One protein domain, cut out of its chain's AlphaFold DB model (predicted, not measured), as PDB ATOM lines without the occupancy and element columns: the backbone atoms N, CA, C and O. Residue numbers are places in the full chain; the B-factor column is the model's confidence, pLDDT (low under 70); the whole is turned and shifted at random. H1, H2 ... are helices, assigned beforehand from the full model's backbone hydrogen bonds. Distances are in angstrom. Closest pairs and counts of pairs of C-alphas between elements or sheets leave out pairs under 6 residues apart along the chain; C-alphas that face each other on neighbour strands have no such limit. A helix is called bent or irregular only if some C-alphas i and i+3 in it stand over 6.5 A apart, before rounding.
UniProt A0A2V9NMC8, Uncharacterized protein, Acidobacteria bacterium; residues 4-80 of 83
ATOM      1  N   GLY A   4     -12.558   2.755  48.123       58.34
ATOM      2  CA  GLY A   4     -13.304   2.866  46.864       58.34
ATOM      3  C   GLY A   4     -14.773   2.432  46.944       58.34
ATOM      4  O   GLY A   4     -15.635   3.057  46.318       58.34
ATOM      5  N   GLU A   5     -15.086   1.412  47.743       62.00
ATOM      6  CA  GLU A   5     -16.420   0.793  47.766       62.00
ATOM      7  C   GLU A   5     -17.479   1.723  48.380       62.00
ATOM      8  O   GLU A   5     -18.540   1.924  47.792       62.00
ATOM      9  N   LEU A   6     -17.160   2.416  49.481       70.62
ATOM     10  CA  LEU A   6     -18.096   3.335  50.151       70.62
ATOM     11  C   LEU A   6     -18.354   4.629  49.356       70.62
ATOM     12  O   LEU A   6     -19.408   5.258  49.476       70.62
ATOM     13  N   SER A   7     -17.379   5.090  48.568       68.12
ATOM     14  CA  SER A   7     -17.579   6.256  47.699       68.12
ATOM     15  C   SER A   7     -18.447   5.901  46.496       68.12
ATOM     16  O   SER A   7     -19.360   6.654  46.157       68.12
ATOM     17  N   THR A   8     -18.203   4.731  45.908       74.44
ATOM     18  CA  THR A   8     -18.960   4.228  44.761       74.44
ATOM     19  C   THR A   8     -20.402   3.906  45.143       74.44
ATOM     20  O   THR A   8     -21.323   4.300  44.426       74.44
ATOM     21  N   ASP A   9     -20.634   3.279  46.299       78.94
ATOM     22  CA  ASP A   9     -21.990   2.963  46.754       78.94
ATOM     23  C   ASP A   9     -22.832   4.222  47.042       78.94
ATOM     24  O   ASP A   9     -24.001   4.302  46.655       78.94
ATOM     25  N   ARG A  10     -22.225   5.273  47.612       78.75
ATOM     26  CA  ARG A  10     -22.907   6.568  47.801       78.75
ATOM     27  C   ARG A  10     -23.265   7.237  46.479       78.75
ATOM     28  O   ARG A  10     -24.374   7.751  46.337       78.75
ATOM     29  N   ALA A  11     -22.357   7.202  45.508       79.38
ATOM     30  CA  ALA A  11     -22.608   7.752  44.182       79.38
ATOM     31  C   ALA A  11     -23.742   6.987  43.465       79.38
ATOM     32  O   ALA A  11     -24.645   7.597  42.891       79.38
ATOM     33  N   ASN A  12     -23.767   5.658  43.591       80.12
ATOM     34  CA  ASN A  12     -24.848   4.822  43.068       80.12
ATOM     35  C   ASN A  12     -26.183   5.033  43.800       80.12
ATOM     36  O   ASN A  12     -27.235   5.014  43.165       80.12
ATOM     37  N   SER A  13     -26.165   5.274  45.112       82.94
ATOM     38  CA  SER A  13     -27.370   5.604  45.883       82.94
ATOM     39  C   SER A  13     -28.000   6.917  45.421       82.94
ATOM     40  O   SER A  13     -29.207   6.961  45.186       82.94
ATOM     41  N   ALA A  14     -27.188   7.956  45.199       80.44
ATOM     42  CA  ALA A  14     -27.664   9.217  44.634       80.44
ATOM     43  C   ALA A  14     -28.258   9.021  43.229       80.44
ATOM     44  O   ALA A  14     -29.338   9.534  42.946       80.44
ATOM     45  N   ARG A  15     -27.608   8.207  42.383       82.12
ATOM     46  CA  ARG A  15     -28.117   7.841  41.052       82.12
ATOM     47  C   ARG A  15     -29.512   7.220  41.127       82.12
ATOM     48  O   ARG A  15     -30.417   7.674  40.435       82.12
ATOM     49  N   ARG A  16     -29.688   6.197  41.971       83.25
ATOM     50  CA  ARG A  16     -30.975   5.502  42.142       83.25
ATOM     51  C   ARG A  16     -32.074   6.456  42.603       83.25
ATOM     52  O   ARG A  16     -33.174   6.408  42.066       83.25
ATOM     53  N   LEU A  17     -31.763   7.340  43.552       83.50
ATOM     54  CA  LEU A  17     -32.713   8.339  44.042       83.50
ATOM     55  C   LEU A  17     -33.124   9.307  42.924       83.50
ATOM     56  O   LEU A  17     -34.309   9.565  42.750       83.50
ATOM     57  N   MET A  18     -32.176   9.784  42.113       81.38
ATOM     58  CA  MET A  18     -32.483  10.644  40.962       81.38
ATOM     59  C   MET A  18     -33.358   9.930  39.925       81.38
ATOM     60  O   MET A  18     -34.332  10.510  39.453       81.38
ATOM     61  N   GLN A  19     -33.076   8.658  39.625       81.19
ATOM     62  CA  GLN A  19     -33.905   7.851  38.719       81.19
ATOM     63  C   GLN A  19     -35.343   7.694  39.239       81.19
ATOM     64  O   GLN A  19     -36.296   7.859  38.483       81.19
ATOM     65  N   GLN A  20     -35.512   7.441  40.540       81.75
ATOM     66  CA  GLN A  20     -36.834   7.335  41.173       81.75
ATOM     67  C   GLN A  20     -37.636   8.641  41.123       81.75
ATOM     68  O   GLN A  20     -38.859   8.599  41.069       81.75
ATOM     69  N   GLN A  21     -36.961   9.792  41.130       81.56
ATOM     70  CA  GLN A  21     -37.595  11.110  41.028       81.56
ATOM     71  C   GLN A  21     -37.874  11.542  39.575       81.56
ATOM     72  O   GLN A  21     -38.287  12.674  39.341       81.56
ATOM     73  N   GLY A  22     -37.672  10.651  38.595       77.94
ATOM     74  CA  GLY A  22     -38.024  10.886  37.191       77.94
ATOM     75  C   GLY A  22     -36.863  11.296  36.284       77.94
ATOM     76  O   GLY A  22     -37.102  11.638  35.127       77.94
ATOM     77  N   LEU A  23     -35.612  11.251  36.761       76.75
ATOM     78  CA  LEU A  23     -34.448  11.458  35.897       76.75
ATOM     79  C   LEU A  23     -34.246  10.221  35.004       76.75
ATOM     80  O   LEU A  23     -34.002   9.117  35.498       76.75
ATOM     81  N   GLY A  24     -34.350  10.388  33.686       73.00
ATOM     82  CA  GLY A  24     -34.205   9.291  32.733       73.00
ATOM     83  C   GLY A  24     -32.797   8.694  32.763       73.00
ATOM     84  O   GLY A  24     -31.811   9.416  32.899       73.00
ATOM     85  N   GLU A  25     -32.673   7.376  32.587       67.12
ATOM     86  CA  GLU A  25     -31.377   6.680  32.684       67.12
ATOM     87  C   GLU A  25     -30.322   7.231  31.708       67.12
ATOM     88  O   GLU A  25     -29.140   7.282  32.036       67.12
ATOM     89  N   LYS A  26     -30.763   7.720  30.541       71.44
ATOM     90  CA  LYS A  26     -29.908   8.333  29.512       71.44
ATOM     91  C   LYS A  26     -29.414   9.742  29.863       71.44
ATOM     92  O   LYS A  26     -28.529  10.253  29.190       71.44
ATOM     93  N   GLN A  27     -29.976  10.379  30.892       70.00
ATOM     94  CA  GLN A  27     -29.564  11.717  31.339       70.00
ATOM     95  C   GLN A  27     -28.373  11.664  32.308       70.00
ATOM     96  O   GLN A  27     -27.803  12.700  32.644       70.00
ATOM     97  N   ILE A  28     -27.976  10.467  32.756       71.50
ATOM     98  CA  ILE A  28     -26.834  10.271  33.649       71.50
ATOM     99  C   ILE A  28     -25.637   9.819  32.816       71.50
ATOM    100  O   ILE A  28     -25.493   8.642  32.505       71.50
ATOM    101  N   ALA A  29     -24.755  10.760  32.477       68.94
ATOM    102  CA  ALA A  29     -23.585  10.476  31.648       68.94
ATOM    103  C   ALA A  29     -22.563   9.566  32.352       68.94
ATOM    104  O   ALA A  29     -21.994   8.667  31.735       68.94
ATOM    105  N   GLN A  30     -22.306   9.791  33.647       71.44
ATOM    106  CA  GLN A  30     -21.353   8.980  34.396       71.44
ATOM    107  C   GLN A  30     -21.529   9.098  35.912       71.44
ATOM    108  O   GLN A  30     -21.841  10.163  36.437       71.44
ATOM    109  N   VAL A  31     -21.235   8.008  36.623       72.44
ATOM    110  CA  VAL A  31     -21.114   7.970  38.085       72.44
ATOM    111  C   VAL A  31     -19.706   7.489  38.434       72.44
ATOM    112  O   VAL A  31     -19.262   6.463  37.921       72.44
ATOM    113  N   ARG A  32     -18.979   8.238  39.271       74.69
ATOM    114  CA  ARG A  32     -17.616   7.897  39.719       74.69
ATOM    115  C   ARG A  32     -17.508   8.040  41.237       74.69
ATOM    116  O   ARG A  32     -18.008   9.013  41.797       74.69
ATOM    117  N   GLY A  33     -16.826   7.100  41.891       70.12
ATOM    118  CA  GLY A  33     -16.408   7.212  43.288       70.12
ATOM    119  C   GLY A  33     -14.942   7.635  43.367       70.12
ATOM    120  O   GLY A  33     -14.082   6.923  42.865       70.12
ATOM    121  N   PHE A  34     -14.655   8.787  43.978       66.81
ATOM    122  CA  PHE A  34     -13.286   9.317  44.121       66.81
ATOM    123  C   PHE A  34     -12.649   9.027  45.489       66.81
ATOM    124  O   PHE A  34     -11.466   9.303  45.677       66.81
ATOM    125  N   ALA A  35     -13.412   8.471  46.436       67.00
ATOM    126  CA  ALA A  35     -12.936   8.057  47.755       67.00
ATOM    127  C   ALA A  35     -12.057   9.121  48.450       67.00
ATOM    128  O   ALA A  35     -12.517  10.229  48.715       67.00
ATOM    129  N   ASP A  36     -10.816   8.771  48.755       62.53
ATOM    130  CA  ASP A  36      -9.772   9.558  49.407       62.53
ATOM    131  C   ASP A  36      -8.757  10.162  48.417       62.53
ATOM    132  O   ASP A  36      -7.822  10.840  48.831       62.53
ATOM    133  N   GLN A  37      -8.955   9.989  47.106       65.00
ATOM    134  CA  GLN A  37      -8.040  10.519  46.086       65.00
ATOM    135  C   GLN A  37      -8.208  12.029  45.851       65.00
ATOM    136  O   GLN A  37      -7.288  12.685  45.374       65.00
ATOM    137  N   LEU A  38      -9.377  12.594  46.186       68.38
ATOM    138  CA  LEU A  38      -9.705  14.015  45.985       68.38
ATOM    139  C   LEU A  38     -10.247  14.684  47.265       68.38
ATOM    140  O   LEU A  38     -11.338  15.280  47.301       68.38
ATOM    141  N   LEU A  39      -9.469  14.587  48.347       71.75
ATOM    142  CA  LEU A  39      -9.749  15.275  49.611       71.75
ATOM    143  C   LEU A  39      -9.809  16.791  49.376       71.75
ATOM    144  O   LEU A  39      -8.942  17.369  48.728       71.75
ATOM    145  N   ARG A  40     -10.852  17.449  49.897       72.88
ATOM    146  CA  ARG A  40     -10.971  18.916  49.812       72.88
ATOM    147  C   ARG A  40      -9.978  19.586  50.751       72.88
ATOM    148  O   ARG A  40      -9.443  20.634  50.423       72.88
ATOM    149  N   LYS A  41      -9.772  18.971  51.916       77.38
ATOM    150  CA  LYS A  41      -8.742  19.339  52.882       77.38
ATOM    151  C   LYS A  41      -7.729  18.194  52.955       77.38
ATOM    152  O   LYS A  41      -7.942  17.272  53.744       77.38
ATOM    153  N   PRO A  42      -6.675  18.200  52.121       74.44
ATOM    154  CA  PRO A  42      -5.663  17.140  52.134       74.44
ATOM    155  C   PRO A  42      -4.895  17.094  53.462       74.44
ATOM    156  O   PRO A  42      -4.492  16.032  53.918       74.44
ATOM    157  N   GLU A  43      -4.782  18.242  54.122       79.06
ATOM    158  CA  GLU A  43      -4.183  18.433  55.445       79.06
ATOM    159  C   GLU A  43      -4.981  17.815  56.609       79.06
ATOM    160  O   GLU A  43      -4.427  17.596  57.683       79.06
ATOM    161  N   ASN A  44      -6.258  17.460  56.410       78.62
ATOM    162  CA  ASN A  44      -7.039  16.712  57.397       78.62
ATOM    163  C   ASN A  44      -7.954  15.688  56.715       78.62
ATOM    164  O   ASN A  44      -9.114  15.967  56.398       78.62
ATOM    165  N   ALA A  45      -7.430  14.479  56.506       73.62
ATOM    166  CA  ALA A  45      -8.114  13.415  55.775       73.62
ATOM    167  C   ALA A  45      -9.439  12.960  56.420       73.62
ATOM    168  O   ALA A  45     -10.363  12.574  55.702       73.62
ATOM    169  N   VAL A  46      -9.577  13.051  57.748       78.12
ATOM    170  CA  VAL A  46     -10.774  12.592  58.484       78.12
ATOM    171  C   VAL A  46     -11.853  13.666  58.650       78.12
ATOM    172  O   VAL A  46     -12.916  13.383  59.213       78.12
ATOM    173  N   ASP A  47     -11.621  14.882  58.144       80.56
ATOM    174  CA  ASP A  47     -12.590  15.977  58.224       80.56
ATOM    175  C   ASP A  47     -13.932  15.561  57.570       80.56
ATOM    176  O   ASP A  47     -13.948  15.090  56.424       80.56
ATOM    177  N   PRO A  48     -15.079  15.736  58.259       79.38
ATOM    178  CA  PRO A  48     -16.404  15.445  57.713       79.38
ATOM    179  C   PRO A  48     -16.672  16.059  56.335       79.38
ATOM    180  O   PRO A  48     -17.377  15.453  55.528       79.38
ATOM    181  N   SER A  49     -16.069  17.211  56.037       79.81
ATOM    182  CA  SER A  49     -16.188  17.931  54.762       79.81
ATOM    183  C   SER A  49     -15.652  17.138  53.563       79.81
ATOM    184  O   SER A  49     -16.008  17.427  52.418       79.81
ATOM    185  N   ASN A  50     -14.798  16.134  53.791       80.88
ATOM    186  CA  ASN A  50     -14.303  15.251  52.735       80.88
ATOM    187  C   ASN A  50     -15.351  14.205  52.300       80.88
ATOM    188  O   ASN A  50     -15.238  13.646  51.209       80.88
ATOM    189  N   ARG A  51     -16.418  13.978  53.084       80.75
ATOM    190  CA  ARG A  51     -17.538  13.086  52.733       80.75
ATOM    191  C   ARG A  51     -18.596  13.836  51.910       80.75
ATOM    192  O   ARG A  51     -19.649  14.183  52.432       80.75
ATOM    193  N   ARG A  52     -18.319  14.086  50.623       78.88
ATOM    194  CA  ARG A  52     -19.186  14.881  49.727       78.88
ATOM    195  C   ARG A  52     -19.656  14.121  48.484       78.88
ATOM    196  O   ARG A  52     -18.988  13.195  48.032       78.88
ATOM    197  N   ILE A  53     -20.772  14.571  47.912       77.75
ATOM    198  CA  ILE A  53     -21.248  14.189  46.576       77.75
ATOM    199  C   ILE A  53     -21.230  15.454  45.715       77.75
ATOM    200  O   ILE A  53     -21.733  16.493  46.136       77.75
ATOM    201  N   SER A  54     -20.628  15.380  44.531       78.38
ATOM    202  CA  SER A  54     -20.602  16.477  43.559       78.38
ATOM    203  C   SER A  54     -21.440  16.093  42.346       78.38
ATOM    204  O   SER A  54     -21.269  15.002  41.807       78.38
ATOM    205  N   LEU A  55     -22.335  16.988  41.932       78.00
ATOM    206  CA  LEU A  55     -23.173  16.825  40.750       78.00
ATOM    207  C   LEU A  55     -22.757  17.865  39.711       78.00
ATOM    208  O   LEU A  55     -22.711  19.054  40.018       78.00
ATOM    209  N   ILE A  56     -22.444  17.415  38.500       82.00
ATOM    210  CA  ILE A  56     -22.123  18.290  37.372       82.00
ATOM    211  C   ILE A  56     -23.268  18.172  36.376       82.00
ATOM    212  O   ILE A  56     -23.565  17.075  35.906       82.00
ATOM    213  N   VAL A  57     -23.906  19.299  36.070       80.38
ATOM    214  CA  VAL A  57     -24.976  19.377  35.075       80.38
ATOM    215  C   VAL A  57     -24.363  19.880  33.777       80.38
ATOM    216  O   VAL A  57     -23.872  21.003  33.717       80.38
ATOM    217  N   GLN A  58     -24.361  19.027  32.757       79.44
ATOM    218  CA  GLN A  58     -24.006  19.433  31.402       79.44
ATOM    219  C   GLN A  58     -25.260  19.972  30.726       79.44
ATOM    220  O   GLN A  58     -26.250  19.254  30.580       79.44
ATOM    221  N   TYR A  59     -25.217  21.243  30.340       77.94
ATOM    222  CA  TYR A  59     -26.227  21.822  29.470       77.94
ATOM    223  C   TYR A  59     -25.889  21.401  28.045       77.94
ATOM    224  O   TYR A  59     -24.803  21.688  27.556       77.94
ATOM    225  N   ILE A  60     -26.799  20.662  27.421       74.94
ATOM    226  CA  ILE A  60     -26.749  20.391  25.987       74.94
ATOM    227  C   ILE A  60     -27.388  21.577  25.285       74.94
ATOM    228  O   ILE A  60     -28.537  21.920  25.582       74.94
ATOM    229  N   ASP A  61     -26.650  22.192  24.365       77.81
ATOM    230  CA  ASP A  61     -27.268  23.107  23.422       77.81
ATOM    231  C   ASP A  61     -28.334  22.334  22.626       77.81
ATOM    232  O   ASP A  61     -28.160  21.148  22.313       77.81
ATOM    233  N   PRO A  62     -29.486  22.955  22.328       66.25
ATOM    234  CA  PRO A  62     -30.601  22.269  21.682       66.25
ATOM    235  C   PRO A  62     -30.235  21.677  20.309       66.25
ATOM    236  O   PRO A  62     -30.889  20.725  19.883       66.25
ATOM    237  N   SER A  63     -29.174  22.171  19.656       64.81
ATOM    238  CA  SER A  63     -28.592  21.581  18.443       64.81
ATOM    239  C   SER A  63     -28.058  20.161  18.670       64.81
ATOM    240  O   SER A  63     -28.382  19.251  17.908       64.81
ATOM    241  N   ASP A  64     -27.336  19.936  19.766       65.56
ATOM    242  CA  ASP A  64     -26.661  18.664  20.064       65.56
ATOM    243  C   ASP A  64     -27.665  17.609  20.557       65.56
ATOM    244  O   ASP A  64     -27.547  16.407  20.296       65.56
ATOM    245  N   ALA A  65     -28.730  18.064  21.227       59.81
ATOM    246  CA  ALA A  65     -29.849  17.217  21.635       59.81
ATOM    247  C   ALA A  65     -30.590  16.600  20.433       59.81
ATOM    248  O   ALA A  65     -31.164  15.508  20.542       59.81
ATOM    249  N   GLN A  66     -30.592  17.295  19.293       57.44
ATOM    250  CA  GLN A  66     -31.214  16.846  18.052       57.44
ATOM    251  C   GLN A  66     -30.355  15.783  17.352       57.44
ATOM    252  O   GLN A  66     -30.888  14.771  16.889       57.44
ATOM    253  N   GLU A  67     -29.031  15.936  17.366       58.41
ATOM    254  CA  GLU A  67     -28.091  14.949  16.819       58.41
ATOM    255  C   GLU A  67     -28.141  13.617  17.581       58.41
ATOM    256  O   GLU A  67     -28.227  12.555  16.961       58.41
ATOM    257  N   ALA A  68     -28.227  13.654  18.916       59.50
ATOM    258  CA  ALA A  68     -28.336  12.447  19.741       59.50
ATOM    259  C   ALA A  68     -29.626  11.640  19.469       59.50
ATOM    260  O   ALA A  68     -29.590  10.410  19.390       59.50
ATOM    261  N   ARG A  69     -30.770  12.313  19.264       60.75
ATOM    262  CA  ARG A  69     -32.050  11.651  18.918       60.75
ATOM    263  C   ARG A  69     -32.050  11.081  17.500       60.75
ATOM    264  O   ARG A  69     -32.650  10.032  17.244       60.75
ATOM    265  N   THR A  70     -31.367  11.762  16.586       58.28
ATOM    266  CA  THR A  70     -31.241  11.328  15.191       58.28
ATOM    267  C   THR A  70     -30.332  10.100  15.100       58.28
ATOM    268  O   THR A  70     -30.690   9.124  14.444       58.28
ATOM    269  N   ALA A  71     -29.232  10.073  15.860       58.19
ATOM    270  CA  ALA A  71     -28.331   8.925  15.952       58.19
ATOM    271  C   ALA A  71     -28.999   7.674  16.559       58.19
ATOM    272  O   ALA A  71     -28.771   6.564  16.076       58.19
ATOM    273  N   GLU A  72     -29.868   7.822  17.569       59.56
ATOM    274  CA  GLU A  72     -30.634   6.686  18.112       59.56
ATOM    275  C   GLU A  72     -31.651   6.123  17.107       59.56
ATOM    276  O   GLU A  72     -31.801   4.908  17.002       59.56
ATOM    277  N   THR A  73     -32.299   6.985  16.319       60.06
ATOM    278  CA  THR A  73     -33.309   6.577  15.325       60.06
ATOM    279  C   THR A  73     -32.689   5.829  14.139       60.06
ATOM    280  O   THR A  73     -33.272   4.867  13.638       60.06
ATOM    281  N   VAL A  74     -31.493   6.236  13.700       60.72
ATOM    282  CA  VAL A  74     -30.759   5.567  12.610       60.72
ATOM    283  C   VAL A  74     -30.279   4.183  13.054       60.72
ATOM    284  O   VAL A  74     -30.474   3.200  12.338       60.72
ATOM    285  N   LYS A  75     -29.786   4.063  14.291       59.91
ATOM    286  CA  LYS A  75     -29.299   2.792  14.845       59.91
ATOM    287  C   LYS A  75     -30.404   1.738  15.011       59.91
ATOM    288  O   LYS A  75     -30.147   0.548  14.843       59.91
ATOM    289  N   SER A  76     -31.637   2.160  15.302       58.59
ATOM    290  CA  SER A  76     -32.801   1.263  15.365       58.59
ATOM    291  C   SER A  76     -33.277   0.775  13.992       58.59
ATOM    292  O   SER A  76     -33.854  -0.306  13.918       58.59
ATOM    293  N   ARG A  77     -33.025   1.528  12.909       59.72
ATOM    294  CA  ARG A  77     -33.370   1.119  11.533       59.72
ATOM    295  C   ARG A  77     -32.357   0.136  10.942       59.72
ATOM    296  O   ARG A  77     -32.768  -0.841  10.322       59.72
ATOM    297  N   GLU A  78     -31.067   0.306  11.230       58.44
ATOM    298  CA  GLU A  78     -30.015  -0.624  10.780       58.44
ATOM    299  C   GLU A  78     -30.124  -2.033  11.396       58.44
ATOM    300  O   GLU A  78     -29.685  -3.012  10.794       58.44
ATOM    301  N   GLN A  79     -30.735  -2.184  12.579       54.84
ATOM    302  CA  GLN A  79     -30.965  -3.510  13.179       54.84
ATOM    303  C   GLN A  79     -32.145  -4.276  12.562       54.84
ATOM    304  O   GLN A  79     -32.198  -5.499  12.691       54.84
ATOM    305  N   THR A  80     -33.068  -3.600  11.872       54.09
ATOM    306  CA  THR A  80     -34.199  -4.248  11.184       54.09
ATOM    307  C   THR A  80     -33.864  -4.779   9.789       54.09
ATOM    308  O   THR A  80     -34.624  -5.592   9.275       54.09
TER     309      THR A  80
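Overview. This is residues 4 to 80 of the 83 residues of an uncharacterized protein of Acidobacteria bacterium (UniProt A0A2V9NMC8). One helix, H1, lies across one side of a long, open loop, and a second helix, H2, sticks out beyond that loop as a free arm at one end of the longest axis. The link between them, residues 21 to 61, turns back after H1, runs out past it to a far turn around Glu 43, then folds back past H1 and runs on to H2. The printed part has 77 residues with two named helices, in the order H1, H2, and no named strand; the class is all helix, though the helices hold only 34 of the 77 residues. The whole is only just extended, close to loose, with a radius of gyration of the C-alphas of 17.6 A, and it spans 56 by 23 by 23 A.

Arrangement. Begin with H1, residues 4 to 20, whose centre is at (-25.104, 5.995, 44.568). H2, residues 62 to 78, has its centre at (-30.303, 10.545, 16.769), and the two helices are apart, with no C-alpha of the one within 8 A of the other. Look at residues 59 to 80, of which 62 to 78 belong to H2: this stretch stands free. In the backbones of H1 and H2, every pair of O i and N i+4 is within hydrogen-bond range.

Along the chain. Find C-alpha 4 at (-13.304, 2.866, 46.864); from there H1 runs 24.6 A to C-alpha 20 at (-36.834, 7.335, 41.173). Find C-alpha 62 at (-30.601, 22.269, 21.682); from there H2 runs 25.4 A to C-alpha 78 at (-30.015, -0.624, 10.780). Neither helix is bent or irregular.

Size, cuts and confidence. The two C-alphas farthest apart are those of Glu 43 and Thr 80, at 58.1 A. Without residues 59 to 80, the body of 55 residues spans 39 by 22 by 16 A. The link from H1 to H2 is long, with 41 residues, and the printed part has no cut. In the B-factor column you will find a mean pLDDT of 71.6 for the printed part of this model; 29 residues are under 70, among them residues 34 to 38 and 62 to 80.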